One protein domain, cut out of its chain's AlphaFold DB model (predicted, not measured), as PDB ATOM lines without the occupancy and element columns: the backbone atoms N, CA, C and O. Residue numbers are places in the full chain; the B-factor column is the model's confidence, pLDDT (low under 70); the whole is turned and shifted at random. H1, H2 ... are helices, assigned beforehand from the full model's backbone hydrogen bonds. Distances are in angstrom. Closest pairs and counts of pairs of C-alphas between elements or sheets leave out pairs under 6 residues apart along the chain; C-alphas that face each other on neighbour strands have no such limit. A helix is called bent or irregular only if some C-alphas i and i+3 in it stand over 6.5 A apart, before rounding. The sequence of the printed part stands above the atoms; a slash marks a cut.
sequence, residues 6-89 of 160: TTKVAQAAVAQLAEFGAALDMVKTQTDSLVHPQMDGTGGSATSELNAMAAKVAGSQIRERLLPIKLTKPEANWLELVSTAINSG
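Overview. This is residues 6 to 89 of the 160 residues of the protein "Ald_Xan_dh_C2 domain-containing protein" of Macrostomum lignano (UniProt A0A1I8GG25). Two helices, H1 and the longer H2, lie side by side and run the same way, and a short helix, H3, stands across the last part of H2. The chain folds back from the end of H1 to the start of H2 through a long stretch with no named element, residues 21 to 46; residues 32 to 38 and 40 to 47, of which 47 belongs to H2, stick out from the body near the starts of H1 and H2. The printed part has 84 residues with three named helices, in the order H1, H2, H3, and no named strand; its class is all helix. It is only just loose, close to compact, with a radius of gyration of the C-alphas of 14.6 A. The whole spans 45 by 22 by 20 A, and the body without the free stretches spans 36 by 20 by 18 A.

Along the chain. H1 takes residues 6 to 20, beginning at C-alpha 6 at (-3.843, -56.953, 18.920), and is 21.5 A from first to last C-alpha. It is irregular: C-alphas 16 and 19 are 7.7 A apart. H2, the longest helix, takes residues 47 to 72 and is 38.1 A long, beginning at C-alpha 47 at (-10.225, -65.069, 20.200). It has a kink of 40 degrees near residue 65 and is only just irregular, with C-alphas 65 and 68 at 6.8 A. H3 takes residues 78 to 87, is 14.3 A long and ends at C-alpha 87 at (-17.462, -29.172, 19.967).

Arrangement. H1 and H2 touch at a shallow tilt of 16 degrees and run the same way; their closest C-alphas, those of Val 9 and Ala 52, are 4.5 A apart. H2 touches H3 with residues 66 to 70 alone, beyond the kink. Their closest C-alphas are those of Ile 69 and Leu 81, 6.6 A apart, and their lines are about perpendicular, at 73 degrees. H1 and H3 are close but not clearly touching, with the C-alphas of Phe 20 and Trp 78 closest at 5.6 A; their lines are about perpendicular, at 78 degrees. In H3 every O i to N i+4 pair is within hydrogen-bond range, against 7 of 11 in H1 and 20 of 22 in H2.

Size, cuts and confidence. The two C-alphas farthest apart are those of Gly 44 and Thr 72, at 45.0 A. H1 to H2 is a long link of 26 residues; H2 to H3 is a tight link of 5. The printed part has no cut. Its mean pLDDT is 93.6, and no printed residue is under 70.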
ATOM      1  N   THR A   6      -3.758 -58.417  18.827       94.19
ATOM      2  CA  THR A   6      -3.843 -56.953  18.920       94.19
ATOM      3  C   THR A   6      -3.735 -56.287  17.553       94.19
ATOM      4  O   THR A   6      -4.509 -55.382  17.255       94.19
ATOM      5  N   THR A   7      -2.849 -56.786  16.688       95.31
ATOM      6  CA  THR A   7      -2.713 -56.326  15.300       95.31
ATOM      7  C   THR A   7      -4.017 -56.504  14.525       95.31
ATOM      8  O   THR A   7      -4.501 -55.552  13.918       95.31
ATOM      9  N   LYS A   8      -4.632 -57.689  14.600       96.06
ATOM     10  CA  LYS A   8      -5.914 -57.985  13.942       96.06
ATOM     11  C   LYS A   8      -7.053 -57.101  14.458       96.06
ATOM     12  O   LYS A   8      -7.837 -56.576  13.671       96.06
ATOM     13  N   VAL A   9      -7.131 -56.893  15.773       96.00
ATOM     14  CA  VAL A   9      -8.139 -56.017  16.393       96.00
ATOM     15  C   VAL A   9      -7.962 -54.564  15.942       96.00
ATOM     16  O   VAL A   9      -8.942 -53.919  15.570       96.00
ATOM     17  N   ALA A  10      -6.724 -54.063  15.902       96.19
ATOM     18  CA  ALA A  10      -6.426 -52.725  15.396       96.19
ATOM     19  C   ALA A  10      -6.811 -52.576  13.915       96.19
ATOM     20  O   ALA A  10      -7.469 -51.604  13.550       96.19
ATOM     21  N   GLN A  11      -6.487 -53.567  13.076       96.12
ATOM     22  CA  GLN A  11      -6.885 -53.602  11.664       96.12
ATOM     23  C   GLN A  11      -8.408 -53.551  11.492       96.12
ATOM     24  O   GLN A  11      -8.906 -52.777  10.674       96.12
ATOM     25  N   ALA A  12      -9.157 -54.315  12.291       95.94
ATOM     26  CA  ALA A  12     -10.617 -54.303  12.253       95.94
ATOM     27  C   ALA A  12     -11.210 -52.946  12.672       95.94
ATOM     28  O   ALA A  12     -12.160 -52.476  12.042       95.94
ATOM     29  N   ALA A  13     -10.637 -52.302  13.695       95.56
ATOM     30  CA  ALA A  13     -11.055 -50.976  14.143       95.56
ATOM     31  C   ALA A  13     -10.777 -49.898  13.079       95.56
ATOM     32  O   ALA A  13     -11.685 -49.153  12.709       95.56
ATOM     33  N   VAL A  14      -9.554 -49.858  12.532       96.12
ATOM     34  CA  VAL A  14      -9.173 -48.913  11.466       96.12
ATOM     35  C   VAL A  14     -10.044 -49.097  10.234       96.12
ATOM     36  O   VAL A  14     -10.501 -48.110   9.671       96.12
ATOM     37  N   ALA A  15     -10.359 -50.334   9.848       95.81
ATOM     38  CA  ALA A  15     -11.212 -50.595   8.691       95.81
ATOM     39  C   ALA A  15     -12.601 -49.932   8.788       95.81
ATOM     40  O   ALA A  15     -13.205 -49.654   7.757       95.81
ATOM     41  N   GLN A  16     -13.120 -49.665   9.996       96.25
ATOM     42  CA  GLN A  16     -14.387 -48.938  10.165       96.25
ATOM     43  C   GLN A  16     -14.248 -47.423  10.027       96.25
ATOM     44  O   GLN A  16     -15.235 -46.746   9.753       96.25
ATOM     45  N   LEU A  17     -13.048 -46.885  10.240       95.75
ATOM     46  CA  LEU A  17     -12.805 -45.448  10.332       95.75
ATOM     47  C   LEU A  17     -11.848 -44.924   9.250       95.75
ATOM     48  O   LEU A  17     -11.567 -43.727   9.201       95.75
ATOM     49  N   ALA A  18     -11.380 -45.799   8.358       94.31
ATOM     50  CA  ALA A  18     -10.437 -45.480   7.290       94.31
ATOM     51  C   ALA A  18     -10.946 -44.363   6.363       94.31
ATOM     52  O   ALA A  18     -10.172 -43.496   5.971       94.31
ATOM     53  N   GLU A  19     -12.252 -44.311   6.079       92.62
ATOM     54  CA  GLU A  19     -12.862 -43.243   5.262       92.62
ATOM     55  C   GLU A  19     -12.783 -41.844   5.909       92.62
ATOM     56  O   GLU A  19     -12.919 -40.829   5.226       92.62
ATOM     57  N   PHE A  20     -12.536 -41.773   7.220       94.19
ATOM     58  CA  PHE A  20     -12.320 -40.524   7.954       94.19
ATOM     59  C   PHE A  20     -10.829 -40.194   8.126       94.19
ATOM     60  O   PHE A  20     -10.502 -39.185   8.748       94.19
ATOM     61  N   GLY A  21      -9.926 -41.019   7.583       92.75
ATOM     62  CA  GLY A  21      -8.476 -40.835   7.675       92.75
ATOM     63  C   GLY A  21      -7.807 -41.549   8.851       92.75
ATOM     64  O   GLY A  21      -6.670 -41.219   9.178       92.75
ATOM     65  N   ALA A  22      -8.480 -42.511   9.496       94.00
ATOM     66  CA  ALA A  22      -7.845 -43.330  10.527       94.00
ATOM     67  C   ALA A  22      -6.777 -44.257   9.922       94.00
ATOM     68  O   ALA A  22      -7.007 -44.899   8.894       94.00
ATOM     69  N   ALA A  23      -5.641 -44.377  10.606       95.19
ATOM     70  CA  ALA A  23      -4.531 -45.249  10.236       95.19
ATOM     71  C   ALA A  23      -4.073 -46.105  11.432       95.19
ATOM     72  O   ALA A  23      -4.443 -45.851  12.580       95.19
ATOM     73  N   LEU A  24      -3.312 -47.174  11.165       94.75
ATOM     74  CA  LEU A  24      -2.904 -48.149  12.189       94.75
ATOM     75  C   LEU A  24      -1.993 -47.560  13.271       94.75
ATOM     76  O   LEU A  24      -2.083 -47.975  14.422       94.75
ATOM     77  N   ASP A  25      -1.152 -46.592  12.919       95.38
ATOM     78  CA  ASP A  25      -0.270 -45.863  13.837       95.38
ATOM     79  C   ASP A  25      -1.038 -44.992  14.846       95.38
ATOM     80  O   ASP A  25      -0.521 -44.679  15.918       95.38
ATOM     81  N   MET A  26      -2.297 -44.661  14.550       94.94
ATOM     82  CA  MET A  26      -3.193 -43.942  15.457       94.94
ATOM     83  C   MET A  26      -3.861 -44.854  16.496       94.94
ATOM     84  O   MET A  26      -4.528 -44.361  17.409       94.94
ATOM     85  N   VAL A  27      -3.729 -46.180  16.370       95.50
ATOM     86  CA  VAL A  27      -4.425 -47.141  17.230       95.50
ATOM     87  C   VAL A  27      -3.482 -47.735  18.263       95.50
ATOM     88  O   VAL A  27      -2.465 -48.347  17.949       95.50
ATOM     89  N   LYS A  28      -3.888 -47.634  19.529       94.56
ATOM     90  CA  LYS A  28      -3.247 -48.321  20.648       94.56
ATOM     91  C   LYS A  28      -4.186 -49.375  21.213       94.56
ATOM     92  O   LYS A  28      -5.351 -49.101  21.487       94.56
ATOM     93  N   THR A  29      -3.662 -50.574  21.428       91.81
ATOM     94  CA  THR A  29      -4.405 -51.695  22.012       91.81
ATOM     95  C   THR A  29      -3.864 -52.037  23.389       91.81
ATOM     96  O   THR A  29      -2.650 -52.130  23.567       91.81
ATOM     97  N   GLN A  30      -4.756 -52.291  24.341       90.25
ATOM     98  CA  GLN A  30      -4.416 -52.773  25.673       90.25
ATOM     99  C   GLN A  30      -5.524 -53.699  26.176       90.25
ATOM    100  O   GLN A  30      -6.698 -53.494  25.871       90.25
ATOM    101  N   THR A  31      -5.142 -54.700  26.965       89.81
ATOM    102  CA  THR A  31      -6.075 -55.521  27.735       89.81
ATOM    103  C   THR A  31      -6.121 -55.000  29.166       89.81
ATOM    104  O   THR A  31      -5.075 -54.846  29.793       89.81
ATOM    105  N   ASP A  32      -7.321 -54.708  29.662       90.38
ATOM    106  CA  ASP A  32      -7.545 -54.182  31.010       90.38
ATOM    107  C   ASP A  32      -8.952 -54.570  31.488       90.38
ATOM    108  O   ASP A  32      -9.947 -54.277  30.817       90.38
ATOM    109  N   SER A  33      -9.027 -55.221  32.649       89.25
ATOM    110  CA  SER A  33     -10.276 -55.646  33.283       89.25
ATOM    111  C   SER A  33     -11.117 -54.483  33.816       89.25
ATOM    112  O   SER A  33     -12.312 -54.656  34.035       89.25
ATOM    113  N   LEU A  34     -10.528 -53.296  34.014       90.00
ATOM    114  CA  LEU A  34     -11.265 -52.094  34.423       90.00
ATOM    115  C   LEU A  34     -12.174 -51.562  33.310       90.00
ATOM    116  O   LEU A  34     -13.190 -50.930  33.594       90.00
ATOM    117  N   VAL A  35     -11.810 -51.798  32.046       87.69
ATOM    118  CA  VAL A  35     -12.541 -51.278  30.878       87.69
ATOM    119  C   VAL A  35     -13.212 -52.371  30.044       87.69
ATOM    120  O   VAL A  35     -14.127 -52.065  29.280       87.69
ATOM    121  N   HIS A  36     -12.822 -53.635  30.231       87.94
ATOM    122  CA  HIS A  36     -13.428 -54.801  29.586       87.94
ATOM    123  C   HIS A  36     -13.842 -55.834  30.646       87.94
ATOM    124  O   HIS A  36     -13.034 -56.677  31.043       87.94
ATOM    125  N   PRO A  37     -15.084 -55.775  31.148       86.81
ATOM    126  CA  PRO A  37     -15.566 -56.734  32.130       86.81
ATOM    127  C   PRO A  37     -16.062 -58.023  31.437       86.81
ATOM    128  O   PRO A  37     -16.333 -58.023  30.236       86.81
ATOM    129  N   GLN A  38     -16.152 -59.131  32.186       86.81
ATOM    130  CA  GLN A  38     -16.601 -60.452  31.695       86.81
ATOM    131  C   GLN A  38     -15.843 -60.955  30.451       86.81
ATOM    132  O   GLN A  38     -16.425 -61.509  29.520       86.81
ATOM    133  N   MET A  39     -14.523 -60.769  30.442       84.00
ATOM    134  CA  MET A  39     -13.661 -61.383  29.438       84.00
ATOM    135  C   MET A  39     -13.509 -62.888  29.678       84.00
ATOM    136  O   MET A  39     -13.301 -63.318  30.811       84.00
ATOM    137  N   ASP A  40     -13.534 -63.665  28.597       85.56
ATOM    138  CA  ASP A  40     -13.171 -65.083  28.600       85.56
ATOM    139  C   ASP A  40     -11.661 -65.295  28.403       85.56
ATOM    140  O   ASP A  40     -10.915 -64.394  27.999       85.56
ATOM    141  N   GLY A  41     -11.204 -66.522  28.663       87.06
ATOM    142  CA  GLY A  41      -9.831 -66.937  28.384       87.06
ATOM    143  C   GLY A  41      -9.469 -66.814  26.897       87.06
ATOM    144  O   GLY A  41     -10.278 -67.072  26.007       87.06
ATOM    145  N   THR A  42      -8.219 -66.445  26.608       91.06
ATOM    146  CA  THR A  42      -7.695 -66.471  25.233       91.06
ATOM    147  C   THR A  42      -7.310 -67.899  24.854       91.06
ATOM    148  O   THR A  42      -6.424 -68.477  25.478       91.06
ATOM    149  N   GLY A  43      -7.949 -68.460  23.826       88.38
ATOM    150  CA  GLY A  43      -7.708 -69.831  23.376       88.38
ATOM    151  C   GLY A  43      -8.693 -70.306  22.304       88.38
ATOM    152  O   GLY A  43      -9.586 -69.570  21.882       88.38
ATOM    153  N   GLY A  44      -8.508 -71.549  21.850       85.38
ATOM    154  CA  GLY A  44      -9.463 -72.253  20.984       85.38
ATOM    155  C   GLY A  44      -9.664 -71.648  19.591       85.38
ATOM    156  O   GLY A  44     -10.744 -71.787  19.029       85.38
ATOM    157  N   SER A  45      -8.668 -70.931  19.059       88.56
ATOM    158  CA  SER A  45      -8.676 -70.324  17.714       88.56
ATOM    159  C   SER A  45      -9.791 -69.300  17.431       88.56
ATOM    160  O   SER A  45      -9.871 -68.781  16.324       88.56
ATOM    161  N   ALA A  46     -10.609 -68.934  18.424       89.44
ATOM    162  CA  ALA A  46     -11.740 -68.017  18.248       89.44
ATOM    163  C   ALA A  46     -11.425 -66.567  18.661       89.44
ATOM    164  O   ALA A  46     -12.081 -65.622  18.221       89.44
ATOM    165  N   THR A  47     -10.420 -66.358  19.519       91.44
ATOM    166  CA  THR A  47     -10.225 -65.069  20.200       91.44
ATOM    167  C   THR A  47     -10.012 -63.897  19.239       91.44
ATOM    168  O   THR A  47     -10.580 -62.829  19.465       91.44
ATOM    169  N   SER A  48      -9.231 -64.066  18.165       91.88
ATOM    170  CA  SER A  48      -8.988 -62.973  17.213       91.88
ATOM    171  C   SER A  48     -10.240 -62.551  16.467       91.88
ATOM    172  O   SER A  48     -10.462 -61.357  16.300       91.88
ATOM    173  N   GLU A  49     -11.068 -63.509  16.058       90.25
ATOM    174  CA  GLU A  49     -12.300 -63.224  15.330       90.25
ATOM    175  C   GLU A  49     -13.313 -62.512  16.231       90.25
ATOM    176  O   GLU A  49     -13.813 -61.445  15.877       90.25
ATOM    177  N   LEU A  50     -13.546 -63.041  17.437       92.56
ATOM    178  CA  LEU A  50     -14.507 -62.470  18.383       92.56
ATOM    179  C   LEU A  50     -14.156 -61.025  18.759       92.56
ATOM    180  O   LEU A  50     -15.019 -60.146  18.727       92.56
ATOM    181  N   ASN A  51     -12.883 -60.760  19.062       94.25
ATOM    182  CA  ASN A  51     -12.435 -59.419  19.440       94.25
ATOM    183  C   ASN A  51     -12.398 -58.459  18.242       94.25
ATOM    184  O   ASN A  51     -12.765 -57.294  18.390       94.25
ATOM    185  N   ALA A  52     -12.008 -58.922  17.047       95.19
ATOM    186  CA  ALA A  52     -12.059 -58.102  15.835       95.19
ATOM    187  C   ALA A  52     -13.501 -57.700  15.489       95.19
ATOM    188  O   ALA A  52     -13.759 -56.551  15.133       95.19
ATOM    189  N   MET A  53     -14.458 -58.615  15.651       94.75
ATOM    190  CA  MET A  53     -15.874 -58.331  15.424       94.75
ATOM    191  C   MET A  53     -16.459 -57.389  16.481       94.75
ATOM    192  O   MET A  53     -17.195 -56.469  16.128       94.75
ATOM    193  N   ALA A  54     -16.092 -57.541  17.755       95.19
ATOM    194  CA  ALA A  54     -16.470 -56.585  18.796       95.19
ATOM    195  C   ALA A  54     -15.906 -55.179  18.507       95.19
ATOM    196  O   ALA A  54     -16.636 -54.188  18.574       95.19
ATOM    197  N   ALA A  55     -14.639 -55.085  18.091       96.12
ATOM    198  CA  ALA A  55     -14.019 -53.825  17.679       96.12
ATOM    199  C   ALA A  55     -14.699 -53.215  16.446       96.12
ATOM    200  O   ALA A  55     -14.906 -52.004  16.396       96.12
ATOM    201  N   LYS A  56     -15.122 -54.045  15.486       96.31
ATOM    202  CA  LYS A  56     -15.916 -53.611  14.333       96.31
ATOM    203  C   LYS A  56     -17.243 -52.981  14.764       96.31
ATOM    204  O   LYS A  56     -17.591 -51.923  14.254       96.31
ATOM    205  N   VAL A  57     -17.957 -53.587  15.716       96.81
ATOM    206  CA  VAL A  57     -19.216 -53.039  16.258       96.81
ATOM    207  C   VAL A  57     -18.988 -51.709  16.984       96.81
ATOM    208  O   VAL A  57     -19.770 -50.775  16.831       96.81
ATOM    209  N   ALA A  58     -17.913 -51.584  17.765       97.12
ATOM    210  CA  ALA A  58     -17.571 -50.310  18.402       97.12
ATOM    211  C   ALA A  58     -17.213 -49.236  17.355       97.12
ATOM    212  O   ALA A  58     -17.700 -48.106  17.421       97.12
ATOM    213  N   GLY A  59     -16.404 -49.602  16.358       97.12
ATOM    214  CA  GLY A  59     -16.003 -48.724  15.261       97.12
ATOM    215  C   GLY A  59     -17.185 -48.254  14.415       97.12
ATOM    216  O   GLY A  59     -17.244 -47.076  14.073       97.12
ATOM    217  N   SER A  60     -18.163 -49.124  14.139       97.06
ATOM    218  CA  SER A  60     -19.359 -48.756  13.374       97.06
ATOM    219  C   SER A  60     -20.223 -47.728  14.108       97.06
ATOM    220  O   SER A  60     -20.704 -46.792  13.482       97.06
ATOM    221  N   GLN A  61     -20.354 -47.828  15.437       97.88
ATOM    222  CA  GLN A  61     -21.062 -46.817  16.233       97.88
ATOM    223  C   GLN A  61     -20.372 -45.447  16.176       97.88
ATOM    224  O   GLN A  61     -21.041 -44.420  16.095       97.88
ATOM    225  N   ILE A  62     -19.035 -45.407  16.230       97.38
ATOM    226  CA  ILE A  62     -18.283 -44.148  16.091       97.38
ATOM    227  C   ILE A  62     -18.450 -43.600  14.671       97.38
ATOM    228  O   ILE A  62     -18.736 -42.416  14.501       97.38
ATOM    229  N   ARG A  63     -18.345 -44.467  13.660       96.69
ATOM    230  CA  ARG A  63     -18.583 -44.129  12.253       96.69
ATOM    231  C   ARG A  63     -19.954 -43.487  12.049       96.69
ATOM    232  O   ARG A  63     -20.029 -42.426  11.443       96.69
ATOM    233  N   GLU A  64     -21.023 -44.081  12.576       97.12
ATOM    234  CA  GLU A  64     -22.390 -43.543  12.473       97.12
ATOM    235  C   GLU A  64     -22.513 -42.131  13.056       97.12
ATOM    236  O   GLU A  64     -23.217 -41.292  12.503       97.12
ATOM    237  N   ARG A  65     -21.788 -41.844  14.141       96.94
ATOM    238  CA  ARG A  65     -21.778 -40.526  14.790       96.94
ATOM    239  C   ARG A  65     -20.940 -39.493  14.034       96.94
ATOM    240  O   ARG A  65     -21.259 -38.309  14.073       96.94
ATOM    241  N   LEU A  66     -19.879 -39.927  13.353       96.19
ATOM    242  CA  LEU A  66     -19.011 -39.060  12.548       96.19
ATOM    243  C   LEU A  66     -19.559 -38.797  11.140       96.19
ATOM    244  O   LEU A  66     -19.258 -37.754  10.556       96.19
ATOM    245  N   LEU A  67     -20.378 -39.700  10.597       95.88
ATOM    246  CA  LEU A  67     -20.878 -39.615   9.227       95.88
ATOM    247  C   LEU A  67     -21.619 -38.294   8.922       95.88
ATOM    248  O   LEU A  67     -21.284 -37.672   7.914       95.88
ATOM    249  N   PRO A  68     -22.535 -37.780   9.772       95.81
ATOM    250  CA  PRO A  68     -23.195 -36.494   9.521       95.81
ATOM    251  C   PRO A  68     -22.211 -35.320   9.438       95.81
ATOM    252  O   PRO A  68     -22.371 -34.414   8.620       95.81
ATOM    253  N   ILE A  69     -21.151 -35.355  10.250       94.88
ATOM    254  CA  ILE A  69     -20.116 -34.316  10.270       94.88
ATOM    255  C   ILE A  69     -19.308 -34.365   8.972       94.88
ATOM    256  O   ILE A  69     -19.098 -33.329   8.344       94.88
ATOM    257  N   LYS A  70     -18.921 -35.568   8.528       93.75
ATOM    258  CA  LYS A  70     -18.206 -35.774   7.262       93.75
ATOM    259  C   LYS A  70     -19.041 -35.360   6.051       93.75
ATOM    260  O   LYS A  70     -18.498 -34.763   5.133       93.75
ATOM    261  N   LEU A  71     -20.353 -35.599   6.062       94.38
ATOM    262  CA  LEU A  71     -21.256 -35.131   5.001       94.38
ATOM    263  C   LEU A  71     -21.346 -33.601   4.949       94.38
ATOM    264  O   LEU A  71     -21.447 -33.027   3.869       94.38
ATOM    265  N   THR A  72     -21.276 -32.939   6.104       94.00
ATOM    266  CA  THR A  72     -21.297 -31.471   6.183       94.00
ATOM    267  C   THR A  72     -19.948 -30.860   5.784       94.00
ATOM    268  O   THR A  72     -19.896 -29.747   5.267       94.00
ATOM    269  N   LYS A  73     -18.844 -31.584   6.013       92.50
ATOM    270  CA  LYS A  73     -17.475 -31.172   5.671       92.50
ATOM    271  C   LYS A  73     -16.714 -32.316   4.976       92.50
ATOM    272  O   LYS A  73     -15.885 -32.966   5.619       92.50
ATOM    273  N   PRO A  74     -16.956 -32.567   3.674       91.38
ATOM    274  CA  PRO A  74     -16.366 -33.708   2.964       91.38
ATOM    275  C   PRO A  74     -14.835 -33.701   2.950       91.38
ATOM    276  O   PRO A  74     -14.215 -34.745   3.138       91.38
ATOM    277  N   GLU A  75     -14.229 -32.519   2.836       92.00
ATOM    278  CA  GLU A  75     -12.771 -32.340   2.785       92.00
ATOM    279  C   GLU A  75     -12.099 -32.353   4.167       92.00
ATOM    280  O   GLU A  75     -10.874 -32.293   4.255       92.00
ATOM    281  N   ALA A  76     -12.872 -32.441   5.258       92.50
ATOM    282  CA  ALA A  76     -12.298 -32.386   6.595       92.50
ATOM    283  C   ALA A  76     -11.405 -33.601   6.873       92.50
ATOM    284  O   ALA A  76     -11.798 -34.757   6.641       92.50
ATOM    285  N   ASN A  77     -10.218 -33.324   7.409       93.31
ATOM    286  CA  ASN A  77      -9.286 -34.351   7.862       93.31
ATOM    287  C   ASN A  77      -9.723 -34.943   9.218       93.31
ATOM    288  O   ASN A  77     -10.630 -34.434   9.880       93.31
ATOM    289  N   TRP A  78      -9.066 -36.024   9.649       93.69
ATOM    290  CA  TRP A  78      -9.393 -36.725  10.896       93.69
ATOM    291  C   TRP A  78      -9.481 -35.790  12.114       93.69
ATOM    292  O   TRP A  78     -10.447 -35.856  12.877       93.69
ATOM    293  N   LEU A  79      -8.509 -34.886  12.282       94.00
ATOM    294  CA  LEU A  79      -8.460 -33.966  13.423       94.00
ATOM    295  C   LEU A  79      -9.633 -32.986  13.397       94.00
ATOM    296  O   LEU A  79     -10.296 -32.796  14.412       94.00
ATOM    297  N   GLU A  80      -9.939 -32.412  12.236       95.44
ATOM    298  CA  GLU A  80     -11.060 -31.483  12.076       95.44
ATOM    299  C   GLU A  80     -12.412 -32.148  12.353       95.44
ATOM    300  O   GLU A  80     -13.291 -31.535  12.972       95.44
ATOM    301  N   LEU A  81     -12.580 -33.406  11.934       95.62
ATOM    302  CA  LEU A  81     -13.781 -34.198  12.205       95.62
ATOM    303  C   LEU A  81     -13.937 -34.472  13.701       95.62
ATOM    304  O   LEU A  81     -15.010 -34.228  14.254       95.62
ATOM    305  N   VAL A  82     -12.868 -34.919  14.365       94.94
ATOM    306  CA  VAL A  82     -12.861 -35.193  15.809       94.94
ATOM    307  C   VAL A  82     -13.105 -33.914  16.611       94.94
ATOM    308  O   VAL A  82     -13.957 -33.904  17.499       94.94
ATOM    309  N   SER A  83     -12.428 -32.813  16.280       95.88
ATOM    310  CA  SER A  83     -12.643 -31.521  16.940       95.88
ATOM    311  C   SER A  83     -14.067 -31.011  16.742       95.88
ATOM    312  O   SER A  83     -14.685 -30.540  17.696       95.88
ATOM    313  N   THR A  84     -14.622 -31.137  15.532       95.88
ATOM    314  CA  THR A  84     -16.018 -30.754  15.275       95.88
ATOM    315  C   THR A  84     -16.972 -31.623  16.097       95.88
ATOM    316  O   THR A  84     -17.868 -31.086  16.738       95.88
ATOM    317  N   ALA A  85     -16.749 -32.937  16.159       96.38
ATOM    318  CA  ALA A  85     -17.569 -33.853  16.949       96.38
ATOM    319  C   ALA A  85     -17.581 -33.485  18.439       96.38
ATOM    320  O   ALA A  85     -18.651 -33.385  19.036       96.38
ATOM    321  N   ILE A  86     -16.408 -33.211  19.019       96.12
ATOM    322  CA  ILE A  86     -16.277 -32.807  20.425       96.12
ATOM    323  C   ILE A  86     -17.017 -31.489  20.681       96.12
ATOM    324  O   ILE A  86     -17.818 -31.408  21.611       96.12
ATOM    325  N   ASN A  87     -16.810 -30.479  19.830       96.69
ATOM    326  CA  ASN A  87     -17.462 -29.172  19.967       96.69
ATOM    327  C   ASN A  87     -18.985 -29.241  19.781       96.69
ATOM    328  O   ASN A  87     -19.715 -28.419  20.326       96.69
ATOM    329  N   SER A  88     -19.471 -30.231  19.032       95.56
ATOM    330  CA  SER A  88     -20.897 -30.509  18.849       95.56
ATOM    331  C   SER A  88     -21.481 -31.455  19.908       95.56
ATOM    332  O   SER A  88     -22.636 -31.854  19.784       95.56
ATOM    333  N   GLY A  89     -20.718 -31.832  20.942       95.38
ATOM    334  CA  GLY A  89     -21.191 -32.704  22.024       95.38
ATOM    335  C   GLY A  89     -21.397 -34.168  21.617       95.38
ATOM    336  O   GLY A  89     -22.104 -34.909  22.300       95.38
TER     337      GLY A  89